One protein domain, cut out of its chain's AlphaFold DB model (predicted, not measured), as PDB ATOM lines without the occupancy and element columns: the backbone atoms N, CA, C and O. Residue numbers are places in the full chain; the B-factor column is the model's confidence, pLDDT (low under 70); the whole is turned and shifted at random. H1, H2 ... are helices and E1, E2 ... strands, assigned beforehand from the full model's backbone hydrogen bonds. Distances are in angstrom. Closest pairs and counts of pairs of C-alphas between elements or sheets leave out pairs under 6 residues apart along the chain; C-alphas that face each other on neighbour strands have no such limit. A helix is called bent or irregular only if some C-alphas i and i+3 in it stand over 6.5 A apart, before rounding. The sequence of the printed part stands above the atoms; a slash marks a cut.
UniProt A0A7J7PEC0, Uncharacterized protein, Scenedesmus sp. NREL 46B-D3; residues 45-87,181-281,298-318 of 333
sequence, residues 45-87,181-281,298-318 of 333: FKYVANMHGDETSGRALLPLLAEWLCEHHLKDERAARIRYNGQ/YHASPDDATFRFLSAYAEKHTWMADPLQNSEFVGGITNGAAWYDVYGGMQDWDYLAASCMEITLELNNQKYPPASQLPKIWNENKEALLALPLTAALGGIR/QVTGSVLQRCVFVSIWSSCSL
ATOM      1  N   PHE A  45       4.588  35.272 -25.218       79.00
ATOM      2  CA  PHE A  45       3.740  35.615 -24.082       79.00
ATOM      3  C   PHE A  45       4.374  35.072 -22.803       79.00
ATOM      4  O   PHE A  45       4.909  33.961 -22.799       79.00
ATOM      5  N   LYS A  46       4.316  35.832 -21.706       80.38
ATOM      6  CA  LYS A  46       4.854  35.372 -20.421       80.38
ATOM      7  C   LYS A  46       3.924  35.732 -19.256       80.38
ATOM      8  O   LYS A  46       3.325  36.802 -19.245       80.38
ATOM      9  N   TYR A  47       3.833  34.828 -18.281       84.12
ATOM     10  CA  TYR A  47       3.241  35.075 -16.965       84.12
ATOM     11  C   TYR A  47       4.352  35.113 -15.916       84.12
ATOM     12  O   TYR A  47       5.215  34.232 -15.903       84.12
ATOM     13  N   VAL A  48       4.304  36.085 -15.012       80.44
ATOM     14  CA  VAL A  48       5.132  36.132 -13.800       80.44
ATOM     15  C   VAL A  48       4.217  36.288 -12.595       80.44
ATOM     16  O   VAL A  48       3.210  36.983 -12.654       80.44
ATOM     17  N   ALA A  49       4.546  35.610 -11.503       78.81
ATOM     18  CA  ALA A  49       3.762  35.644 -10.279       78.81
ATOM     19  C   ALA A  49       4.668  35.649  -9.050       78.81
ATOM     20  O   ALA A  49       5.829  35.244  -9.134       78.81
ATOM     21  N   ASN A  50       4.092  36.033  -7.904       80.38
ATOM     22  CA  ASN A  50       4.734  35.970  -6.584       80.38
ATOM     23  C   ASN A  50       6.038  36.778  -6.516       80.38
ATOM     24  O   ASN A  50       7.019  36.365  -5.903       80.38
ATOM     25  N   MET A  51       6.041  37.949  -7.161       72.56
ATOM     26  CA  MET A  51       7.107  38.938  -6.991       72.56
ATOM     27  C   MET A  51       7.068  39.595  -5.607       72.56
ATOM     28  O   MET A  51       8.117  39.902  -5.046       72.56
ATOM     29  N   HIS A  52       5.873  39.727  -5.026       68.75
ATOM     30  CA  HIS A  52       5.687  39.834  -3.585       68.75
ATOM     31  C   HIS A  52       5.560  38.428  -2.990       68.75
ATOM     32  O   HIS A  52       4.706  37.644  -3.407       68.75
ATOM     33  N   GLY A  53       6.429  38.090  -2.034       69.06
ATOM     34  CA  GLY A  53       6.549  36.727  -1.503       69.06
ATOM     35  C   GLY A  53       5.312  36.230  -0.745       69.06
ATOM     36  O   GLY A  53       5.044  35.029  -0.751       69.06
ATOM     37  N   ASP A  54       4.545  37.142  -0.147       72.94
ATOM     38  CA  ASP A  54       3.306  36.896   0.600       72.94
ATOM     39  C   ASP A  54       2.056  36.778  -0.291       72.94
ATOM     40  O   ASP A  54       1.001  36.372   0.189       72.94
ATOM     41  N   GLU A  55       2.174  37.066  -1.589       71.81
ATOM     42  CA  GLU A  55       1.089  36.998  -2.575       71.81
ATOM     43  C   GLU A  55       1.179  35.688  -3.368       71.81
ATOM     44  O   GLU A  55       1.803  35.592  -4.431       71.81
ATOM     45  N   THR A  56       0.625  34.616  -2.798       82.94
ATOM     46  CA  THR A  56       0.969  33.239  -3.200       82.94
ATOM     47  C   THR A  56       0.046  32.615  -4.236       82.94
ATOM     48  O   THR A  56       0.405  31.608  -4.853       82.94
ATOM     49  N   SER A  57      -1.109  33.225  -4.491       84.62
ATOM     50  CA  SER A  57      -2.134  32.692  -5.393       84.62
ATOM     51  C   SER A  57      -1.583  32.452  -6.798       84.62
ATOM     52  O   SER A  57      -1.664  31.340  -7.318       84.62
ATOM     53  N   GLY A  58      -0.912  33.450  -7.384       79.00
ATOM     54  CA  GLY A  58      -0.310  33.314  -8.710       79.00
ATOM     55  C   GLY A  58       0.772  32.226  -8.782       79.00
ATOM     56  O   GLY A  58       0.840  31.487  -9.765       79.00
ATOM     57  N   ARG A  59       1.569  32.048  -7.716       83.00
ATOM     58  CA  ARG A  59       2.584  30.978  -7.636       83.00
ATOM     59  C   ARG A  59       1.970  29.583  -7.675       83.00
ATOM     60  O   ARG A  59       2.614  28.668  -8.184       83.00
ATOM     61  N   ALA A  60       0.754  29.415  -7.164       87.81
ATOM     62  CA  ALA A  60       0.034  28.149  -7.235       87.81
ATOM     63  C   ALA A  60      -0.709  27.969  -8.573       87.81
ATOM     64  O   ALA A  60      -0.732  26.865  -9.114       87.81
ATOM     65  N   LEU A  61      -1.277  29.042  -9.139       89.62
ATOM     66  CA  LEU A  61      -2.051  28.971 -10.383       89.62
ATOM     67  C   LEU A  61      -1.201  28.703 -11.628       89.62
ATOM     68  O   LEU A  61      -1.645  27.961 -12.498       89.62
ATOM     69  N   LEU A  62       0.007  29.269 -11.739       88.50
ATOM     70  CA  LEU A  62       0.825  29.088 -12.947       88.50
ATOM     71  C   LEU A  62       1.266  27.630 -13.183       88.50
ATOM     72  O   LEU A  62       1.159  27.164 -14.318       88.50
ATOM     73  N   PRO A  63       1.695  26.862 -12.162       88.50
ATOM     74  CA  PRO A  63       1.896  25.424 -12.311       88.50
ATOM     75  C   PRO A  63       0.619  24.673 -12.704       88.50
ATOM     76  O   PRO A  63       0.686  23.821 -13.581       88.50
ATOM     77  N   LEU A  64      -0.543  25.003 -12.124       91.25
ATOM     78  CA  LEU A  64      -1.824  24.377 -12.498       91.25
ATOM     79  C   LEU A  64      -2.210  24.674 -13.952       91.25
ATOM     80  O   LEU A  64      -2.700  23.793 -14.655       91.25
ATOM     81  N   LEU A  65      -1.944  25.894 -14.422       90.62
ATOM     82  CA  LEU A  65      -2.134  26.274 -15.817       90.62
ATOM     83  C   LEU A  65      -1.236  25.458 -16.742       90.62
ATOM     84  O   LEU A  65      -1.717  24.940 -17.749       90.62
ATOM     85  N   ALA A  66       0.041  25.314 -16.391       89.44
ATOM     86  CA  ALA A  66       0.960  24.469 -17.141       89.44
ATOM     87  C   ALA A  66       0.441  23.027 -17.215       89.44
ATOM     88  O   ALA A  66       0.348  22.470 -18.307       89.44
ATOM     89  N   GLU A  67       0.025  22.450 -16.083       89.19
ATOM     90  CA  GLU A  67      -0.543  21.098 -16.041       89.19
ATOM     91  C   GLU A  67      -1.766  20.947 -16.942       89.19
ATOM     92  O   GLU A  67      -1.825  20.037 -17.772       89.19
ATOM     93  N   TRP A  68      -2.701  21.895 -16.863       90.12
ATOM     94  CA  TRP A  68      -3.887  21.887 -17.708       90.12
ATOM     95  C   TRP A  68      -3.525  21.916 -19.198       90.12
ATOM     96  O   TRP A  68      -4.060  21.117 -19.973       90.12
ATOM     97  N   LEU A  69      -2.580  22.780 -19.595       86.31
ATOM     98  CA  LEU A  69      -2.097  22.870 -20.974       86.31
ATOM     99  C   LEU A  69      -1.477  21.548 -21.431       86.31
ATOM    100  O   LEU A  69      -1.797  21.069 -22.515       86.31
ATOM    101  N   CYS A  70      -0.643  20.919 -20.604       86.31
ATOM    102  CA  CYS A  70      -0.035  19.635 -20.932       86.31
ATOM    103  C   CYS A  70      -1.052  18.505 -21.104       86.31
ATOM    104  O   CYS A  70      -0.962  17.741 -22.062       86.31
ATOM    105  N   GLU A  71      -2.046  18.392 -20.230       84.81
ATOM    106  CA  GLU A  71      -3.031  17.306 -20.302       84.81
ATOM    107  C   GLU A  71      -4.018  17.465 -21.468       84.81
ATOM    108  O   GLU A  71      -4.511  16.472 -22.020       84.81
ATOM    109  N   HIS A  72      -4.303  18.712 -21.854       80.81
ATOM    110  CA  HIS A  72      -5.385  19.037 -22.781       80.81
ATOM    111  C   HIS A  72      -4.907  19.511 -24.156       80.81
ATOM    112  O   HIS A  72      -5.742  19.689 -25.038       80.81
ATOM    113  N   HIS A  73      -3.601  19.648 -24.408       70.00
ATOM    114  CA  HIS A  73      -3.093  20.245 -25.655       70.00
ATOM    115  C   HIS A  73      -3.558  19.593 -26.972       70.00
ATOM    116  O   HIS A  73      -3.603  20.286 -27.984       70.00
ATOM    117  N   LEU A  74      -3.897  18.296 -26.999       64.12
ATOM    118  CA  LEU A  74      -4.461  17.625 -28.193       64.12
ATOM    119  C   LEU A  74      -5.983  17.455 -28.142       64.12
ATOM    120  O   LEU A  74      -6.578  16.968 -29.101       64.12
ATOM    121  N   LYS A  75      -6.607  17.782 -27.010       70.69
ATOM    122  CA  LYS A  75      -8.018  17.486 -26.723       70.69
ATOM    123  C   LYS A  75      -8.875  18.745 -26.642       70.69
ATOM    124  O   LYS A  75     -10.065  18.676 -26.923       70.69
ATOM    125  N   ASP A  76      -8.276  19.871 -26.269       73.69
ATOM    126  CA  ASP A  76      -8.930  21.168 -26.155       73.69
ATOM    127  C   ASP A  76      -8.393  22.122 -27.229       73.69
ATOM    128  O   ASP A  76      -7.193  22.398 -27.316       73.69
ATOM    129  N   GLU A  77      -9.301  22.651 -28.051       68.06
ATOM    130  CA  GLU A  77      -8.950  23.581 -29.122       68.06
ATOM    131  C   GLU A  77      -8.284  24.857 -28.607       68.06
ATOM    132  O   GLU A  77      -7.474  25.438 -29.317       68.06
ATOM    133  N   ARG A  78      -8.577  25.316 -27.387       71.19
ATOM    134  CA  ARG A  78      -7.932  26.500 -26.805       71.19
ATOM    135  C   ARG A  78      -6.485  26.213 -26.440       71.19
ATOM    136  O   ARG A  78      -5.624  27.020 -26.768       71.19
ATOM    137  N   ALA A  79      -6.217  25.055 -25.833       69.50
ATOM    138  CA  ALA A  79      -4.855  24.614 -25.541       69.50
ATOM    139  C   ALA A  79      -4.041  24.453 -26.838       69.50
ATOM    140  O   ALA A  79      -2.893  24.886 -26.904       69.50
ATOM    141  N   ALA A  80      -4.662  23.920 -27.896       63.62
ATOM    142  CA  ALA A  80      -4.051  23.827 -29.219       63.62
ATOM    143  C   ALA A  80      -3.841  25.206 -29.880       63.62
ATOM    144  O   ALA A  80      -2.796  25.449 -30.471       63.62
ATOM    145  N   ARG A  81      -4.800  26.136 -29.773       65.81
ATOM    146  CA  ARG A  81      -4.721  27.498 -30.349       65.81
ATOM    147  C   ARG A  81      -3.728  28.418 -29.648       65.81
ATOM    148  O   ARG A  81      -3.332  29.422 -30.223       65.81
ATOM    149  N   ILE A  82      -3.342  28.110 -28.414       63.09
ATOM    150  CA  ILE A  82      -2.206  28.784 -27.774       63.09
ATOM    151  C   ILE A  82      -0.892  28.418 -28.497       63.09
ATOM    152  O   ILE A  82       0.056  29.189 -28.419       63.09
ATOM    153  N   ARG A  83      -0.854  27.303 -29.247       53.81
ATOM    154  CA  ARG A  83       0.296  26.885 -30.071       53.81
ATOM    155  C   ARG A  83       0.148  27.157 -31.566       53.81
ATOM    156  O   ARG A  83       1.131  27.412 -32.230       53.81
ATOM    157  N   TYR A  84      -1.065  27.097 -32.109       49.72
ATOM    158  CA  TYR A  84      -1.315  27.293 -33.540       49.72
ATOM    159  C   TYR A  84      -2.122  28.561 -33.791       49.72
ATOM    160  O   TYR A  84      -2.991  28.933 -33.003       49.72
ATOM    161  N   ASN A  85      -1.911  29.206 -34.939       45.56
ATOM    162  CA  ASN A  85      -2.729  30.357 -35.308       45.56
ATOM    163  C   ASN A  85      -4.230  29.989 -35.425       45.56
ATOM    164  O   ASN A  85      -4.633  28.821 -35.417       45.56
ATOM    165  N   GLY A  86      -5.089  31.005 -35.567       38.34
ATOM    166  CA  GLY A  86      -6.550  30.857 -35.609       38.34
ATOM    167  C   GLY A  86      -7.131  29.952 -36.712       38.34
ATOM    168  O   GLY A  86      -8.348  29.804 -36.749       38.34
ATOM    169  N   GLN A  87      -6.308  29.344 -37.577       45.03
ATOM    170  CA  GLN A  87      -6.710  28.391 -38.619       45.03
ATOM    171  C   GLN A  87      -6.025  27.010 -38.508       45.03
ATOM    172  O   GLN A  87      -6.095  26.228 -39.452       45.03
ATOM    173  N   TYR A 181      -6.355  59.697 -13.069       80.88
ATOM    174  CA  TYR A 181      -6.241  58.798 -14.217       80.88
ATOM    175  C   TYR A 181      -5.120  59.251 -15.146       80.88
ATOM    176  O   TYR A 181      -5.147  60.377 -15.651       80.88
ATOM    177  N   HIS A 182      -4.175  58.354 -15.426       77.00
ATOM    178  CA  HIS A 182      -3.095  58.651 -16.350       77.00
ATOM    179  C   HIS A 182      -3.032  57.659 -17.510       77.00
ATOM    180  O   HIS A 182      -2.474  56.568 -17.389       77.00
ATOM    181  N   ALA A 183      -3.571  58.067 -18.659       77.44
ATOM    182  CA  ALA A 183      -3.613  57.261 -19.877       77.44
ATOM    183  C   ALA A 183      -2.226  57.073 -20.518       77.44
ATOM    184  O   ALA A 183      -1.384  57.978 -20.479       77.44
ATOM    185  N   SER A 184      -2.029  55.931 -21.176       74.56
ATOM    186  CA  SER A 184      -0.973  55.733 -22.174       74.56
ATOM    187  C   SER A 184      -1.490  56.015 -23.591       74.56
ATOM    188  O   SER A 184      -2.699  56.052 -23.817       74.56
ATOM    189  N   PRO A 185      -0.604  56.172 -24.587       80.25
ATOM    190  CA  PRO A 185      -0.946  56.143 -26.002       80.25
ATOM    191  C   PRO A 185      -1.694  54.867 -26.397       80.25
ATOM    192  O   PRO A 185      -2.572  54.923 -27.246       80.25
ATOM    193  N   ASP A 186      -1.403  53.743 -25.733       78.38
ATOM    194  CA  ASP A 186      -2.049  52.447 -25.960       78.38
ATOM    195  C   ASP A 186      -3.149  52.124 -24.929       78.38
ATOM    196  O   ASP A 186      -3.457  50.954 -24.702       78.38
ATOM    197  N   ASP A 187      -3.765  53.131 -24.295       79.62
ATOM    198  CA  ASP A 187      -4.777  52.948 -23.235       79.62
ATOM    199  C   ASP A 187      -5.936  52.046 -23.686       79.62
ATOM    200  O   ASP A 187      -6.362  51.150 -22.955       79.62
ATOM    201  N   ALA A 188      -6.395  52.213 -24.930       83.19
ATOM    202  CA  ALA A 188      -7.427  51.364 -25.520       83.19
ATOM    203  C   ALA A 188      -6.979  49.896 -25.651       83.19
ATOM    204  O   ALA A 188      -7.768  48.985 -25.400       83.19
ATOM    205  N   THR A 189      -5.712  49.660 -26.002       81.19
ATOM    206  CA  THR A 189      -5.139  48.312 -26.098       81.19
ATOM    207  C   THR A 189      -4.997  47.683 -24.717       81.19
ATOM    208  O   THR A 189      -5.345  46.519 -24.546       81.19
ATOM    209  N   PHE A 190      -4.566  48.445 -23.708       83.00
ATOM    210  CA  PHE A 190      -4.521  47.956 -22.328       83.00
ATOM    211  C   PHE A 190      -5.908  47.584 -21.809       83.00
ATOM    212  O   PHE A 190      -6.072  46.486 -21.292       83.00
ATOM    213  N   ARG A 191      -6.928  48.421 -22.037       84.31
ATOM    214  CA  ARG A 191      -8.323  48.087 -21.701       84.31
ATOM    215  C   ARG A 191      -8.796  46.812 -22.400       84.31
ATOM    216  O   ARG A 191      -9.471  46.000 -21.779       84.31
ATOM    217  N   PHE A 192      -8.422  46.622 -23.666       83.62
ATOM    218  CA  PHE A 192      -8.720  45.398 -24.412       83.62
ATOM    219  C   PHE A 192      -8.018  44.163 -23.819       83.62
ATOM    220  O   PHE A 192      -8.647  43.119 -23.665       83.62
ATOM    221  N   LEU A 193      -6.741  44.269 -23.440       80.06
ATOM    222  CA  LEU A 193      -6.003  43.186 -22.775       80.06
ATOM    223  C   LEU A 193      -6.569  42.874 -21.381       80.06
ATOM    224  O   LEU A 193      -6.595  41.715 -20.973       80.06
ATOM    225  N   SER A 194      -7.099  43.878 -20.678       84.50
ATOM    226  CA  SER A 194      -7.773  43.716 -19.385       84.50
ATOM    227  C   SER A 194      -9.125  42.987 -19.463       84.50
ATOM    228  O   SER A 194      -9.753  42.780 -18.426       84.50
ATOM    229  N   ALA A 195      -9.537  42.484 -20.638       79.81
ATOM    230  CA  ALA A 195     -10.675  41.568 -20.799       79.81
ATOM    231  C   ALA A 195     -10.559  40.271 -19.964       79.81
ATOM    232  O   ALA A 195     -11.526  39.517 -19.854       79.81
ATOM    233  N   TYR A 196      -9.403  40.020 -19.333       87.06
ATOM    234  CA  TYR A 196      -9.269  39.064 -18.231       87.06
ATOM    235  C   TYR A 196     -10.408  39.199 -17.207       87.06
ATOM    236  O   TYR A 196     -11.016  38.194 -16.841       87.06
ATOM    237  N   ALA A 197     -10.745  40.430 -16.798       87.31
ATOM    238  CA  ALA A 197     -11.768  40.694 -15.786       87.31
ATOM    239  C   ALA A 197     -13.160  40.179 -16.189       87.31
ATOM    240  O   ALA A 197     -13.889  39.649 -15.353       87.31
ATOM    241  N   GLU A 198     -13.505  40.260 -17.478       88.81
ATOM    242  CA  GLU A 198     -14.778  39.766 -18.025       88.81
ATOM    243  C   GLU A 198     -14.851  38.234 -18.086       88.81
ATOM    244  O   GLU A 198     -15.936  37.655 -18.137       88.81
ATOM    245  N   LYS A 199     -13.694  37.564 -18.156       90.25
ATOM    246  CA  LYS A 199     -13.590  36.097 -18.171       90.25
ATOM    247  C   LYS A 199     -13.421  35.506 -16.777       90.25
ATOM    248  O   LYS A 199     -13.614  34.302 -16.612       90.25
ATOM    249  N   HIS A 200     -13.058  36.329 -15.799       90.62
ATOM    250  CA  HIS A 200     -13.044  35.957 -14.396       90.62
ATOM    251  C   HIS A 200     -14.478  35.833 -13.873       90.62
ATOM    252  O   HIS A 200     -15.358  36.593 -14.268       90.62
ATOM    253  N   THR A 201     -14.728  34.898 -12.959       91.06
ATOM    254  CA  THR A 201     -16.102  34.586 -12.519       91.06
ATOM    255  C   THR A 201     -16.803  35.720 -11.773       91.06
ATOM    256  O   THR A 201     -18.031  35.761 -11.774       91.06
ATOM    257  N   TRP A 202     -16.051  36.620 -11.134       87.12
ATOM    258  CA  TRP A 202     -16.616  37.711 -10.332       87.12
ATOM    259  C   TRP A 202     -15.945  39.077 -10.514       87.12
ATOM    260  O   TRP A 202     -16.474  40.069 -10.027       87.12
ATOM    261  N   MET A 203     -14.801  39.177 -11.203       86.06
ATOM    262  CA  MET A 203     -13.993  40.412 -11.188       86.06
ATOM    263  C   MET A 203     -14.732  41.591 -11.828       86.06
ATOM    264  O   MET A 203     -14.658  42.701 -11.311       86.06
ATOM    265  N   ALA A 204     -15.475  41.334 -12.908       84.12
ATOM    266  CA  ALA A 204     -16.320  42.321 -13.575       84.12
ATOM    267  C   ALA A 204     -17.760  42.398 -13.025       84.12
ATOM    268  O   ALA A 204     -18.546  43.204 -13.524       84.12
ATOM    269  N   ASP A 205     -18.131  41.574 -12.037       82.44
ATOM    270  CA  ASP A 205     -19.477  41.584 -11.455       82.44
ATOM    271  C   ASP A 205     -19.619  42.767 -10.482       82.44
ATOM    272  O   ASP A 205     -18.999  42.747  -9.416       82.44
ATOM    273  N   PRO A 206     -20.459  43.777 -10.778       80.44
ATOM    274  CA  PRO A 206     -20.611  44.954  -9.924       80.44
ATOM    275  C   PRO A 206     -21.205  44.642  -8.541       80.44
ATOM    276  O   PRO A 206     -21.119  45.477  -7.642       80.44
ATOM    277  N   LEU A 207     -21.821  43.468  -8.354       85.62
ATOM    278  CA  LEU A 207     -22.325  43.027  -7.050       85.62
ATOM    279  C   LEU A 207     -21.217  42.465  -6.152       85.62
ATOM    280  O   LEU A 207     -21.367  42.469  -4.932       85.62
ATOM    281  N   GLN A 208     -20.125  41.978  -6.745       79.88
ATOM    282  CA  GLN A 208     -18.994  41.381  -6.030       79.88
ATOM    283  C   GLN A 208     -17.770  42.303  -6.009       79.88
ATOM    284  O   GLN A 208     -16.998  42.274  -5.053       79.88
ATOM    285  N   ASN A 209     -17.626  43.155  -7.023       78.25
ATOM    286  CA  ASN A 209     -16.592  44.168  -7.143       78.25
ATOM    287  C   ASN A 209     -17.224  45.527  -7.473       78.25
ATOM    288  O   ASN A 209     -17.443  45.879  -8.632       78.25
ATOM    289  N   SER A 210     -17.521  46.295  -6.429       78.62
ATOM    290  CA  SER A 210     -18.045  47.657  -6.552       78.62
ATOM    291  C   SER A 210     -16.949  48.728  -6.578       78.62
ATOM    292  O   SER A 210     -17.243  49.879  -6.899       78.62
ATOM    293  N   GLU A 211     -15.705  48.365  -6.250       80.38
ATOM    294  CA  GLU A 211     -14.559  49.281  -6.220       80.38
ATOM    295  C   GLU A 211     -14.094  49.623  -7.640       80.38
ATOM    296  O   GLU A 211     -13.900  50.795  -7.969       80.38
ATOM    297  N   PHE A 212     -13.979  48.613  -8.506       84.25
ATOM    298  CA  PHE A 212     -13.490  48.776  -9.872       84.25
ATOM    299  C   PHE A 212     -14.580  48.448 -10.886       84.25
ATOM    300  O   PHE A 212     -14.908  47.287 -11.131       84.25
ATOM    301  N   VAL A 213     -15.132  49.487 -11.515       81.50
ATOM    302  CA  VAL A 213     -16.166  49.338 -12.547       81.50
ATOM    303  C   VAL A 213     -15.639  48.478 -13.699       81.50
ATOM    304  O   VAL A 213     -14.632  48.808 -14.324       81.50
ATOM    305  N   GLY A 214     -16.331  47.371 -13.985       80.44
ATOM    306  CA  GLY A 214     -15.917  46.400 -15.005       80.44
ATOM    307  C   GLY A 214     -14.709  45.544 -14.605       80.44
ATOM    308  O   GLY A 214     -14.178  44.822 -15.441       80.44
ATOM    309  N   GLY A 215     -14.275  45.614 -13.343       84.75
ATOM    310  CA  GLY A 215     -13.162  44.831 -12.819       84.75
ATOM    311  C   GLY A 215     -11.782  45.296 -13.265       84.75
ATOM    312  O   GLY A 215     -10.829  44.530 -13.161       84.75
ATOM    313  N   ILE A 216     -11.664  46.523 -13.777       87.44
ATOM    314  CA  ILE A 216     -10.406  47.082 -14.282       87.44
ATOM    315  C   ILE A 216     -10.149  48.460 -13.673       87.44
ATOM    316  O   ILE A 216     -11.080  49.216 -13.393       87.44
ATOM    317  N   THR A 217      -8.878  48.820 -13.514       85.25
ATOM    318  CA  THR A 217      -8.477  50.156 -13.065       85.25
ATOM    319  C   THR A 217      -7.208  50.619 -13.766       85.25
ATOM    320  O   THR A 217      -6.407  49.821 -14.249       85.25
ATOM    321  N   ASN A 218      -7.024  51.934 -13.832       86.25
ATOM    322  CA  ASN A 218      -5.756  52.539 -14.210       86.25
ATOM    323  C   ASN A 218      -4.888  52.635 -12.955       86.25
ATOM    324  O   ASN A 218      -5.354  53.169 -11.952       86.25
ATOM    325  N   GLY A 219      -3.643  52.154 -13.014       73.44
ATOM    326  CA  GLY A 219      -2.768  52.097 -11.837       73.44
ATOM    327  C   GLY A 219      -2.681  53.434 -11.097       73.44
ATOM    328  O   GLY A 219      -2.997  53.497  -9.915       73.44
ATOM    329  N   ALA A 220      -2.394  54.525 -11.815       73.38
ATOM    330  CA  ALA A 220      -2.301  55.869 -11.233       73.38
ATOM    331  C   ALA A 220      -3.647  56.441 -10.748       73.38
ATOM    332  O   ALA A 220      -3.658  57.287  -9.861       73.38
ATOM    333  N   ALA A 221      -4.783  55.989 -11.295       76.56
ATOM    334  CA  ALA A 221      -6.104  56.349 -10.774       76.56
ATOM    335  C   ALA A 221      -6.411  55.657  -9.439       76.56
ATOM    336  O   ALA A 221      -7.164  56.199  -8.635       76.56
ATOM    337  N   TRP A 222      -5.854  54.464  -9.219       77.19
ATOM    338  CA  TRP A 222      -5.983  53.749  -7.956       77.19
ATOM    339  C   TRP A 222      -5.039  54.335  -6.904       77.19
ATOM    340  O   TRP A 222      -5.499  54.875  -5.899       77.19
ATOM    341  N   TYR A 223      -3.729  54.284  -7.162       64.50
ATOM    342  CA  TYR A 223      -2.692  54.995  -6.413       64.50
ATOM    343  C   TYR A 223      -1.374  55.051  -7.204       64.50
ATOM    344  O   TYR A 223      -1.027  54.139  -7.950       64.50
ATOM    345  N   ASP A 224      -0.600  56.126  -7.025       64.44
ATOM    346  CA  ASP A 224       0.678  56.300  -7.725       64.44
ATOM    347  C   ASP A 224       1.716  55.251  -7.264       64.44
ATOM    348  O   ASP A 224       2.084  55.197  -6.087       64.44
ATOM    349  N   VAL A 225       2.259  54.476  -8.209       51.91
ATOM    350  CA  VAL A 225       3.395  53.563  -7.996       51.91
ATOM    351  C   VAL A 225       4.547  53.979  -8.898       51.91
ATOM    352  O   VAL A 225       4.410  54.040 -10.115       51.91
ATOM    353  N   TYR A 226       5.711  54.238  -8.307       59.88
ATOM    354  CA  TYR A 226       6.914  54.615  -9.047       59.88
ATOM    355  C   TYR A 226       7.895  53.446  -9.115       59.88
ATOM    356  O   TYR A 226       8.160  52.792  -8.110       59.88
ATOM    357  N   GLY A 227       8.484  53.222 -10.294       60.72
ATOM    358  CA  GLY A 227       9.496  52.178 -10.492       60.72
ATOM    359  C   GLY A 227       8.940  50.754 -10.585       60.72
ATOM    360  O   GLY A 227       9.685  49.806 -10.352       60.72
ATOM    361  N   GLY A 228       7.653  50.603 -10.912       61.47
ATOM    362  CA  GLY A 228       7.017  49.303 -11.123       61.47
ATOM    363  C   GLY A 228       7.521  48.582 -12.378       61.47
ATOM    364  O   GLY A 228       7.929  49.215 -13.355       61.47
ATOM    365  N   MET A 229       7.469  47.248 -12.347       64.38
ATOM    366  CA  MET A 229       7.843  46.393 -13.480       64.38
ATOM    367  C   MET A 229       6.940  46.642 -14.693       64.38
ATOM    368  O   MET A 229       7.459  46.841 -15.786       64.38
ATOM    369  N   GLN A 230       5.632  46.786 -14.457       67.75
ATOM    370  CA  GLN A 230       4.623  47.065 -15.479       67.75
ATOM    371  C   GLN A 230       4.988  48.231 -16.400       67.75
ATOM    372  O   GLN A 230       5.059  48.083 -17.623       67.75
ATOM    373  N   ASP A 231       5.259  49.396 -15.815       62.91
ATOM    374  CA  ASP A 231       5.586  50.594 -16.585       62.91
ATOM    375  C   ASP A 231       6.947  50.450 -17.273       62.91
ATOM    376  O   ASP A 231       7.146  50.936 -18.389       62.91
ATOM    377  N   TRP A 232       7.893  49.761 -16.626       68.50
ATOM    378  CA  TRP A 232       9.215  49.508 -17.185       68.50
ATOM    379  C   TRP A 232       9.156  48.591 -18.414       68.50
ATOM    380  O   TRP A 232       9.801  48.901 -19.416       68.50
ATOM    381  N   ASP A 233       8.370  47.514 -18.387       65.69
ATOM    382  CA  ASP A 233       8.264  46.561 -19.499       65.69
ATOM    383  C   ASP A 233       7.704  47.240 -20.759       65.69
ATOM    384  O   ASP A 233       8.244  47.080 -21.862       65.69
ATOM    385  N   TYR A 234       6.707  48.107 -20.598       64.12
ATOM    386  CA  TYR A 234       6.171  48.868 -21.722       64.12
ATOM    387  C   TYR A 234       7.161  49.931 -22.224       64.12
ATOM    388  O   TYR A 234       7.400  50.027 -23.429       64.12
ATOM    389  N   LEU A 235       7.787  50.706 -21.328       66.25
ATOM    390  CA  LEU A 235       8.676  51.811 -21.714       66.25
ATOM    391  C   LEU A 235      10.036  51.348 -22.260       66.25
ATOM    392  O   LEU A 235      10.606  52.006 -23.132       66.25
ATOM    393  N   ALA A 236      10.584  50.256 -21.727       59.12
ATOM    394  CA  ALA A 236      11.955  49.821 -21.984       59.12
ATOM    395  C   ALA A 236      12.044  48.507 -22.767       59.12
ATOM    396  O   ALA A 236      12.976  48.345 -23.561       59.12
ATOM    397  N   ALA A 237      11.098  47.580 -22.575       56.28
ATOM    398  CA  ALA A 237      11.125  46.263 -23.216       56.28
ATOM    399  C   ALA A 237      10.197  46.151 -24.440       56.28
ATOM    400  O   ALA A 237      10.277  45.162 -25.169       56.28
ATOM    401  N   SER A 238       9.372  47.174 -24.719       69.00
ATOM    402  CA  SER A 238       8.345  47.126 -25.780       69.00
ATOM    403  C   SER A 238       7.393  45.934 -25.607       69.00
ATOM    404  O   SER A 238       7.043  45.266 -26.592       69.00
ATOM    405  N   CYS A 239       7.042  45.655 -24.348       68.88
ATOM    406  CA  CYS A 239       6.125  44.602 -23.939       68.88
ATOM    407  C   CYS A 239       4.920  45.210 -23.218       68.88
ATOM    408  O   CYS A 239       5.102  45.968 -22.267       68.88
ATOM    409  N   MET A 240       3.695  44.870 -23.623       79.00
ATOM    410  CA  MET A 240       2.506  45.361 -22.917       79.00
ATOM    411  C   MET A 240       2.304  44.513 -21.670       79.00
ATOM    412  O   MET A 240       1.895  43.363 -21.797       79.00
ATOM    413  N   GLU A 241       2.597  45.057 -20.490       75.62
ATOM    414  CA  GLU A 241       2.344  44.378 -19.218       75.62
ATOM    415  C   GLU A 241       1.013  44.821 -18.597       75.62
ATOM    416  O   GLU A 241       0.764  46.020 -18.482       75.62
ATOM    417  N   ILE A 242       0.182  43.871 -18.155       83.75
ATOM    418  CA  ILE A 242      -0.921  44.152 -17.220       83.75
ATOM    419  C   ILE A 242      -0.665  43.495 -15.861       83.75
ATOM    420  O   ILE A 242      -0.133  42.385 -15.788       83.75
ATOM    421  N   THR A 243      -1.083  44.175 -14.797       81.38
ATOM    422  CA  THR A 243      -1.095  43.661 -13.422       81.38
ATOM    423  C   THR A 243      -2.461  43.056 -13.109       81.38
ATOM    424  O   THR A 243      -3.487  43.709 -13.292       81.38
ATOM    425  N   LEU A 244      -2.479  41.803 -12.655       86.00
ATOM    426  CA  LEU A 244      -3.685  41.091 -12.234       86.00
ATOM    427  C   LEU A 244      -3.701  40.927 -10.719       86.00
ATOM    428  O   LEU A 244      -2.849  40.222 -10.191       86.00
ATOM    429  N   GLU A 245      -4.702  41.494 -10.052       81.94
ATOM    430  CA  GLU A 245      -4.955  41.279  -8.626       81.94
ATOM    431  C   GLU A 245      -5.981  40.158  -8.447       81.94
ATOM    432  O   GLU A 245      -7.153  40.309  -8.799       81.94
ATOM    433  N   LEU A 246      -5.546  38.992  -7.964       78.38
ATOM    434  CA  LEU A 246      -6.373  37.782  -8.030       78.38
ATOM    435  C   LEU A 246      -7.396  37.643  -6.905       78.38
ATOM    436  O   LEU A 246      -8.415  36.973  -7.073       78.38
ATOM    437  N   ASN A 247      -7.089  38.174  -5.724       75.88
ATOM    438  CA  ASN A 247      -7.890  37.963  -4.529       75.88
ATOM    439  C   ASN A 247      -7.578  38.956  -3.415       75.88
ATOM    440  O   ASN A 247      -6.456  39.426  -3.273       75.88
ATOM    441  N   ASN A 248      -8.582  39.152  -2.559       77.62
ATOM    442  CA  ASN A 248      -8.514  40.058  -1.414       77.62
ATOM    443  C   ASN A 248      -7.622  39.528  -0.281       77.62
ATOM    444  O   ASN A 248      -7.164  40.298   0.552       77.62
ATOM    445  N   GLN A 249      -7.394  38.211  -0.215       76.25
ATOM    446  CA  GLN A 249      -6.503  37.598   0.768       76.25
ATOM    447  C   GLN A 249      -5.174  37.259   0.095       76.25
ATOM    448  O   GLN A 249      -5.130  36.369  -0.749       76.25
ATOM    449  N   LYS A 250      -4.089  37.925   0.510       72.00
ATOM    450  CA  LYS A 250      -2.747  37.741  -0.071       72.00
ATOM    451  C   LYS A 250      -2.255  36.293  -0.027       72.00
ATOM    452  O   LYS A 250      -1.764  35.759  -1.022       72.00
ATOM    453  N   TYR A 251      -2.451  35.660   1.131       82.25
ATOM    454  CA  TYR A 251      -2.038  34.291   1.419       82.25
ATOM    455  C   TYR A 251      -3.256  33.449   1.840       82.25
ATOM    456  O   TYR A 251      -3.496  33.246   3.034       82.25
ATOM    457  N   PRO A 252      -4.088  32.997   0.888       80.94
ATOM    458  CA  PRO A 252      -5.259  32.190   1.204       80.94
ATOM    459  C   PRO A 252      -4.853  30.778   1.664       80.94
ATOM    460  O   PRO A 252      -3.815  30.256   1.246       80.94
ATOM    461  N   PRO A 253      -5.669  30.103   2.494       86.88
ATOM    462  CA  PRO A 253      -5.408  28.720   2.875       86.88
ATOM    463  C   PRO A 253      -5.501  27.791   1.657       86.88
ATOM    464  O   PRO A 253      -6.336  27.982   0.773       86.88
ATOM    465  N   ALA A 254      -4.698  26.722   1.647       89.88
ATOM    466  CA  ALA A 254      -4.624  25.773   0.529       89.88
ATOM    467  C   ALA A 254      -5.983  25.149   0.146       89.88
ATOM    468  O   ALA A 254      -6.204  24.812  -1.016       89.88
ATOM    469  N   SER A 255      -6.923  25.053   1.093       94.81
ATOM    470  CA  SER A 255      -8.294  24.586   0.845       94.81
ATOM    471  C   SER A 255      -9.082  25.464  -0.136       94.81
ATOM    472  O   SER A 255     -10.031  24.980  -0.749       94.81
ATOM    473  N   GLN A 256      -8.696  26.730  -0.322       90.81
ATOM    474  CA  GLN A 256      -9.315  27.636  -1.291       90.81
ATOM    475  C   GLN A 256      -8.716  27.526  -2.699       90.81
ATOM    476  O   GLN A 256      -9.328  28.013  -3.648       90.81
ATOM    477  N   LEU A 257      -7.567  26.864  -2.876       91.12
ATOM    478  CA  LEU A 257      -6.889  26.787  -4.173       91.12
ATOM    479  C   LEU A 257      -7.778  26.227  -5.305       91.12
ATOM    480  O   LEU A 257      -7.772  26.821  -6.383       91.12
ATOM    481  N   PRO A 258      -8.598  25.170  -5.106       95.56
ATOM    482  CA  PRO A 258      -9.498  24.690  -6.155       95.56
ATOM    483  C   PRO A 258     -10.533  25.736  -6.585       95.56
ATOM    484  O   PRO A 258     -10.857  25.837  -7.766       95.56
ATOM    485  N   LYS A 259     -11.038  26.531  -5.632       94.25
ATOM    486  CA  LYS A 259     -11.959  27.634  -5.918       94.25
ATOM    487  C   LYS A 259     -11.243  28.705  -6.742       94.25
ATOM    488  O   LYS A 259     -11.697  29.002  -7.838       94.25
ATOM    489  N   ILE A 260     -10.094  29.194  -6.271       89.12
ATOM    490  CA  ILE A 260      -9.305  30.236  -6.950       89.12
ATOM    491  C   ILE A 260      -8.929  29.797  -8.374       89.12
ATOM    492  O   ILE A 260      -9.056  30.576  -9.316       89.12
ATOM    493  N   TRP A 261      -8.528  28.536  -8.564       94.56
ATOM    494  CA  TRP A 261      -8.269  27.977  -9.891       94.56
ATOM    495  C   TRP A 261      -9.498  28.047 -10.795       94.56
ATOM    496  O   TRP A 261      -9.403  28.551 -11.910       94.56
ATOM    497  N   ASN A 262     -10.658  27.592 -10.322       96.12
ATOM    498  CA  ASN A 262     -11.881  27.605 -11.123       96.12
ATOM    499  C   ASN A 262     -12.346  29.025 -11.480       96.12
ATOM    500  O   ASN A 262     -12.878  29.220 -12.569       96.12
ATOM    501  N   GLU A 263     -12.120  30.000 -10.600       91.75
ATOM    502  CA  GLU A 263     -12.451  31.409 -10.847       91.75
ATOM    503  C   GLU A 263     -11.559  32.043 -11.927       91.75
ATOM    504  O   GLU A 263     -12.032  32.850 -12.727       91.75
ATOM    505  N   ASN A 264     -10.289  31.625 -11.995       92.56
ATOM    506  CA  ASN A 264      -9.265  32.235 -12.847       92.56
ATOM    507  C   ASN A 264      -8.973  31.470 -14.143       92.56
ATOM    508  O   ASN A 264      -8.500  32.069 -15.106       92.56
ATOM    509  N   LYS A 265      -9.231  30.159 -14.197       93.69
ATOM    510  CA  LYS A 265      -8.811  29.275 -15.300       93.69
ATOM    511  C   LYS A 265      -9.210  29.809 -16.673       93.69
ATOM    512  O   LYS A 265      -8.381  29.872 -17.577       93.69
ATOM    513  N   GLU A 266     -10.473  30.192 -16.837       91.81
ATOM    514  CA  GLU A 266     -10.989  30.669 -18.125       91.81
ATOM    515  C   GLU A 266     -10.309  31.976 -18.556       91.81
ATOM    516  O   GLU A 266      -9.942  32.129 -19.722       91.81
ATOM    517  N   ALA A 267     -10.071  32.885 -17.609       89.06
ATOM    518  CA  ALA A 267      -9.393  34.153 -17.846       89.06
ATOM    519  C   ALA A 267      -7.901  33.963 -18.176       89.06
ATOM    520  O   ALA A 267      -7.407  34.527 -19.157       89.06
ATOM    521  N   LEU A 268      -7.208  33.087 -17.439       89.31
ATOM    522  CA  LEU A 268      -5.806  32.727 -17.672       89.31
ATOM    523  C   LEU A 268      -5.574  32.087 -19.047       89.31
ATOM    524  O   LEU A 268      -4.525  32.303 -19.654       89.31
ATOM    525  N   LEU A 269      -6.543  31.318 -19.552       87.31
ATOM    526  CA  LEU A 269      -6.493  30.719 -20.889       87.31
ATOM    527  C   LEU A 269      -6.859  31.710 -21.999       87.31
ATOM    528  O   LEU A 269      -6.316  31.637 -23.102       87.31
ATOM    529  N   ALA A 270      -7.786  32.631 -21.733       85.69
ATOM    530  CA  ALA A 270      -8.242  33.608 -22.716       85.69
ATOM    531  C   ALA A 270      -7.218  34.722 -22.967       85.69
ATOM    532  O   ALA A 270      -7.136  35.232 -24.086       85.69
ATOM    533  N   LEU A 271      -6.441  35.106 -21.957       83.06
ATOM    534  CA  LEU A 271      -5.535  36.247 -22.044       83.06
ATOM    535  C   LEU A 271      -4.388  36.064 -23.061       83.06
ATOM    536  O   LEU A 271      -4.236  36.947 -23.905       83.06
ATOM    537  N   PRO A 272      -3.657  34.930 -23.118       78.56
ATOM    538  CA  PRO A 272      -2.651  34.696 -24.156       78.56
ATOM    539  C   PRO A 272      -3.253  34.706 -25.563       78.56
ATOM    540  O   PRO A 272      -2.650  35.233 -26.491       78.56
ATOM    541  N   LEU A 273      -4.474  34.183 -25.726       76.94
ATOM    542  CA  LEU A 273      -5.193  34.218 -27.000       76.94
ATOM    543  C   LEU A 273      -5.608  35.644 -27.378       76.94
ATOM    544  O   LEU A 273      -5.491  36.022 -28.537       76.94
ATOM    545  N   THR A 274      -6.070  36.439 -26.415       80.19
ATOM    546  CA  THR A 274      -6.443  37.849 -26.616       80.19
ATOM    547  C   THR A 274      -5.224  38.671 -27.021       80.19
ATOM    548  O   THR A 274      -5.277  39.417 -27.994       80.19
ATOM    549  N   ALA A 275      -4.103  38.457 -26.334       74.50
ATOM    550  CA  ALA A 275      -2.819  39.075 -26.624       74.50
ATOM    551  C   ALA A 275      -2.258  38.674 -27.995       74.50
ATOM    552  O   ALA A 275      -1.811  39.523 -28.759       74.50
ATOM    553  N   ALA A 276      -2.286  37.380 -28.318       69.38
ATOM    554  CA  ALA A 276      -1.725  36.870 -29.559       69.38
ATOM    555  C   ALA A 276      -2.607  37.197 -30.766       69.38
ATOM    556  O   ALA A 276      -2.090  37.520 -31.829       69.38
ATOM    557  N   LEU A 277      -3.931  37.072 -30.646       68.06
ATOM    558  CA  LEU A 277      -4.869  37.211 -31.764       68.06
ATOM    559  C   LEU A 277      -5.423  38.631 -31.920       68.06
ATOM    560  O   LEU A 277      -5.982  38.934 -32.973       68.06
ATOM    561  N   GLY A 278      -5.286  39.480 -30.903       64.25
ATOM    562  CA  GLY A 278      -5.656  40.888 -30.963       64.25
ATOM    563  C   GLY A 278      -4.662  41.708 -31.787       64.25
ATOM    564  O   GLY A 278      -3.451  41.521 -31.697       64.25
ATOM    565  N   GLY A 279      -5.172  42.641 -32.591       66.94
ATOM    566  CA  GLY A 279      -4.351  43.588 -33.352       66.94
ATOM    567  C   GLY A 279      -3.864  43.084 -34.717       66.94
ATOM    568  O   GLY A 279      -4.479  42.226 -35.350       66.94
ATOM    569  N   ILE A 280      -2.775  43.687 -35.203       59.94
ATOM    570  CA  ILE A 280      -2.191  43.438 -36.529       59.94
ATOM    571  C   ILE A 280      -0.834  42.757 -36.356       59.94
ATOM    572  O   ILE A 280       0.003  43.215 -35.582       59.94
ATOM    573  N   ARG A 281      -0.598  41.694 -37.127       56.28
ATOM    574  CA  ARG A 281       0.698  41.016 -37.228       56.28
ATOM    575  C   ARG A 281       1.105  40.928 -38.692       56.28
ATOM    576  O   ARG A 281       0.281  40.600 -39.542       56.28
ATOM    577  N   GLN A 298       4.966  52.941 -36.909       40.75
ATOM    578  CA  GLN A 298       3.958  53.845 -36.381       40.75
ATOM    579  C   GLN A 298       2.612  53.403 -36.936       40.75
ATOM    580  O   GLN A 298       2.329  53.566 -38.121       40.75
ATOM    581  N   VAL A 299       1.783  52.836 -36.069       50.97
ATOM    582  CA  VAL A 299       0.339  52.898 -36.283       50.97
ATOM    583  C   VAL A 299      -0.048  54.326 -35.914       50.97
ATOM    584  O   VAL A 299       0.534  54.886 -34.988       50.97
ATOM    585  N   THR A 300      -0.949  54.977 -36.643       39.06
ATOM    586  CA  THR A 300      -1.328  56.368 -36.357       39.06
ATOM    587  C   THR A 300      -1.740  56.509 -34.881       39.06
ATOM    588  O   THR A 300      -2.818  56.062 -34.507       39.06
ATOM    589  N   GLY A 301      -0.868  57.081 -34.038       38.66
ATOM    590  CA  GLY A 301      -1.075  57.208 -32.588       38.66
ATOM    591  C   GLY A 301      -0.377  56.187 -31.664       38.66
ATOM    592  O   GLY A 301      -0.372  56.440 -30.465       38.66
ATOM    593  N   SER A 302       0.268  55.121 -32.171       37.75
ATOM    594  CA  SER A 302       0.878  54.041 -31.356       37.75
ATOM    595  C   SER A 302       2.168  53.444 -31.950       37.75
ATOM    596  O   SER A 302       2.377  53.445 -33.166       37.75
ATOM    597  N   VAL A 303       3.033  52.879 -31.093       39.62
ATOM    598  CA  VAL A 303       4.247  52.132 -31.491       39.62
ATOM    599  C   VAL A 303       3.971  50.627 -31.444       39.62
ATOM    600  O   VAL A 303       3.424  50.116 -30.474       39.62
ATOM    601  N   LEU A 304       4.368  49.902 -32.489       42.59
ATOM    602  CA  LEU A 304       4.129  48.461 -32.628       42.59
ATOM    603  C   LEU A 304       5.019  47.644 -31.666       42.59
ATOM    604  O   LEU A 304       6.238  47.837 -31.627       42.59
ATOM    605  N   GLN A 305       4.407  46.748 -30.884       45.66
ATOM    606  CA  GLN A 305       5.053  46.040 -29.769       45.66
ATOM    607  C   GLN A 305       5.387  44.577 -30.072       45.66
ATOM    608  O   GLN A 305       4.797  43.954 -30.952       45.66
ATOM    609  N   ARG A 306       6.385  44.041 -29.355       48.25
ATOM    610  CA  ARG A 306       7.009  42.738 -29.649       48.25
ATOM    611  C   ARG A 306       6.542  41.601 -28.739       48.25
ATOM    612  O   ARG A 306       6.800  40.447 -29.070       48.25
ATOM    613  N   CYS A 307       5.891  41.901 -27.618       48.09
ATOM    614  CA  CYS A 307       5.340  40.895 -26.710       48.09
ATOM    615  C   CYS A 307       4.218  41.460 -25.828       48.09
ATOM    616  O   CYS A 307       4.045  42.676 -25.721       48.09
ATOM    617  N   VAL A 308       3.482  40.554 -25.183       52.97
ATOM    618  CA  VAL A 308       2.560  40.864 -24.082       52.97
ATOM    619  C   VAL A 308       3.030  40.114 -22.840       52.97
ATOM    620  O   VAL A 308       3.418  38.943 -22.909       52.97
ATOM    621  N   PHE A 309       3.014  40.807 -21.712       54.84
ATOM    622  CA  PHE A 309       3.424  40.322 -20.409       54.84
ATOM    623  C   PHE A 309       2.285  40.458 -19.405       54.84
ATOM    624  O   PHE A 309       1.419  41.319 -19.522       54.84
ATOM    625  N   VAL A 310       2.265  39.584 -18.411       55.53
ATOM    626  CA  VAL A 310       1.302  39.651 -17.329       55.53
ATOM    627  C   VAL A 310       1.996  39.351 -16.017       55.53
ATOM    628  O   VAL A 310       2.621  38.295 -15.864       55.53
ATOM    629  N   SER A 311       1.817  40.260 -15.069       40.88
ATOM    630  CA  SER A 311       2.239  40.082 -13.688       40.88
ATOM    631  C   SER A 311       1.034  39.801 -12.819       40.88
ATOM    632  O   SER A 311       0.015  40.479 -12.903       40.88
ATOM    633  N   ILE A 312       1.149  38.770 -11.997       52.59
ATOM    634  CA  ILE A 312       0.082  38.286 -11.137       52.59
ATOM    635  C   ILE A 312       0.426  38.607  -9.686       52.59
ATOM    636  O   ILE A 312       1.455  38.159  -9.166       52.59
ATOM    637  N   TRP A 313      -0.492  39.322  -9.055       37.00
ATOM    638  CA  TRP A 313      -0.426  39.877  -7.715       37.00
ATOM    639  C   TRP A 313      -1.681  39.490  -6.923       37.00
ATOM    640  O   TRP A 313      -2.654  38.939  -7.456       37.00
ATOM    641  N   SER A 314      -1.628  39.734  -5.622       34.22
ATOM    642  CA  SER A 314      -2.767  39.598  -4.721       34.22
ATOM    643  C   SER A 314      -2.858  40.831  -3.819       34.22
ATOM    644  O   SER A 314      -2.089  40.970  -2.869       34.22
ATOM    645  N   SER A 315      -3.825  41.711  -4.066       36.72
ATOM    646  CA  SER A 315      -4.037  42.917  -3.267       36.72
ATOM    647  C   SER A 315      -5.119  42.741  -2.212       36.72
ATOM    648  O   SER A 315      -6.196  42.219  -2.482       36.72
ATOM    649  N   CYS A 316      -4.884  43.307  -1.031       30.45
ATOM    650  CA  CYS A 316      -5.926  43.536  -0.036       30.45
ATOM    651  C   CYS A 316      -6.501  44.943  -0.285       30.45
ATOM    652  O   CYS A 316      -5.789  45.926  -0.065       30.45
ATOM    653  N   SER A 317      -7.741  45.069  -0.776       33.12
ATOM    654  CA  SER A 317      -8.402  46.380  -0.889       33.12
ATOM    655  C   SER A 317      -8.484  47.056   0.485       33.12
ATOM    656  O   SER A 317      -8.768  46.408   1.494       33.12
ATOM    657  N   LEU A 318      -8.280  48.378   0.522       32.34
ATOM    658  CA  LEU A 318      -8.385  49.256   1.700       32.34
ATOM    659  C   LEU A 318      -9.839  49.425   2.198       32.34
ATOM    660  O   LEU A 318     -10.278  50.522   2.536       32.34
TER     661      LEU A 318
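What this domain is: This is residues 45 to 87, 181 to 281 and 298 to 318 of the 333 residues of an uncharacterized protein of Scenedesmus sp. NREL 46B-D3 (UniProt A0A7J7PEC0). A small sheet of three parallel strands, E1, E3 and E2 in that order, lies between helices: H1, H3 and the arm H7b of a bent helix cover one face, and H6 covers the other. These are three layers, helices on both faces of a sheet, with H7 as the hub, touching four other helices; H4 packs on H7b, and the arm H7a packs on the first half of H1. The printed part has 165 residues with seven named helices and three named strands, in the order E1 H1 H2 H3 H4 H5 H6 E2 H7 E3, and the class is mixed, helices and strands. It is compact, with a radius of gyration of the C-alphas of 16.0 A, and rounded, spanning 48 by 44 by 30 A.

How they stand to each other: E1, residues 45 to 49, is an edge strand. Its neighbour is the inner strand E3, residues 307 to 313, parallel at 16 degrees, with N 48 and O 310 at 2.9 A, within hydrogen-bond range. The other edge strand, E2, residues 239 to 245, is parallel to E3 at 20 degrees, with N 244 and O 311 at 2.8 A, within hydrogen-bond range. H1, residues 57 to 72, is on the sheet at a height of 11.9 A, over E1 and along the strands at 16 degrees to E1 on the local plane; its line rises 38 degrees, only just short of standing up from the sheet. The closest C-alphas of E1 and H1 are those of Ala 49 and Gly 58, 4.9 A apart. H7, residues 254 to 277, was assigned as one helix by its hydrogen bonds but is bent, C-alphas 263 and 266 being 7.5 A apart; its arms H7a, residues 254 to 263, and H7b, residues 266 to 277, stand at a steep tilt of 46 degrees. H7a is itself irregular, with C-alphas 255 and 258 7.1 A apart. Residues 57 to 64 of H1 touch H7a, closest at the C-alphas of Leu 61 and Trp 261, 6.3 A. H7b is on the same face as H1, at a height of 10.2 A, over E1 and E3; its closest C-alphas to E3 are those of Ala 275 and Val 308, 6.2 A. H2, residues 77 to 81, only just touches H7b, with 3 pairs of C-alphas within 8 A, the closest Arg 78 and Leu 269, 7.4 A. H3, residues 187 to 193, is on the sheet and only just touches H7b, with 3 such pairs, the closest Leu 193 and Ala 275, 6.5 A. H4, residues 196 to 199, touches residues 266 to 271 of H7b, closest at the C-alphas of Lys 199 and Ala 267, 4.6 A. H5, residues 219 to 222, touches no helix and is not on the sheet. H6, residues 229 to 237, is on the opposite face from H1, at a height of 7.1 A, over E2 and along it at 3 degrees on the local plane; Gln 230 and Glu 241 have their closest C-alphas, 5.1 A. Every O i to N i+4 pair is within hydrogen-bond range in H2, H3 and H6, against 10 of 12 in H1, 4 of 6 in H7a and 6 of 8 in H7b; H4 and H5 are too short for such a pair.

Where its parts are: E1 begins at C-alpha 45 (3.740, 35.615, -24.082). H1 is 22.3 A long and neither bent nor irregular, but only just: C-alphas 60 and 63 are 6.1 A apart. H2 measures 5.9 A, H3 9.8 A, H4 5.2 A, H5 5.3 A and H6 10.3 A. E2 is 19.2 A long, H7a 14.9 A, H7b 16.3 A and E3 19.9 A, ending at C-alpha 313 (-0.426, 39.877, -7.715).

The domain as a whole: The C-alphas farthest apart, Ser 255 and Thr 300, are 49.4 A apart. Residues 88 to 180 and 282 to 297 are not printed, with gaps of 39.0 A and 13.3 A between the C-alphas across the two cuts. H4 to H5 is a long link, residues 200 to 218. The mean pLDDT of the printed part is 73.3; residues 223 to 239 and 298 to 318 are among the 57 under 70.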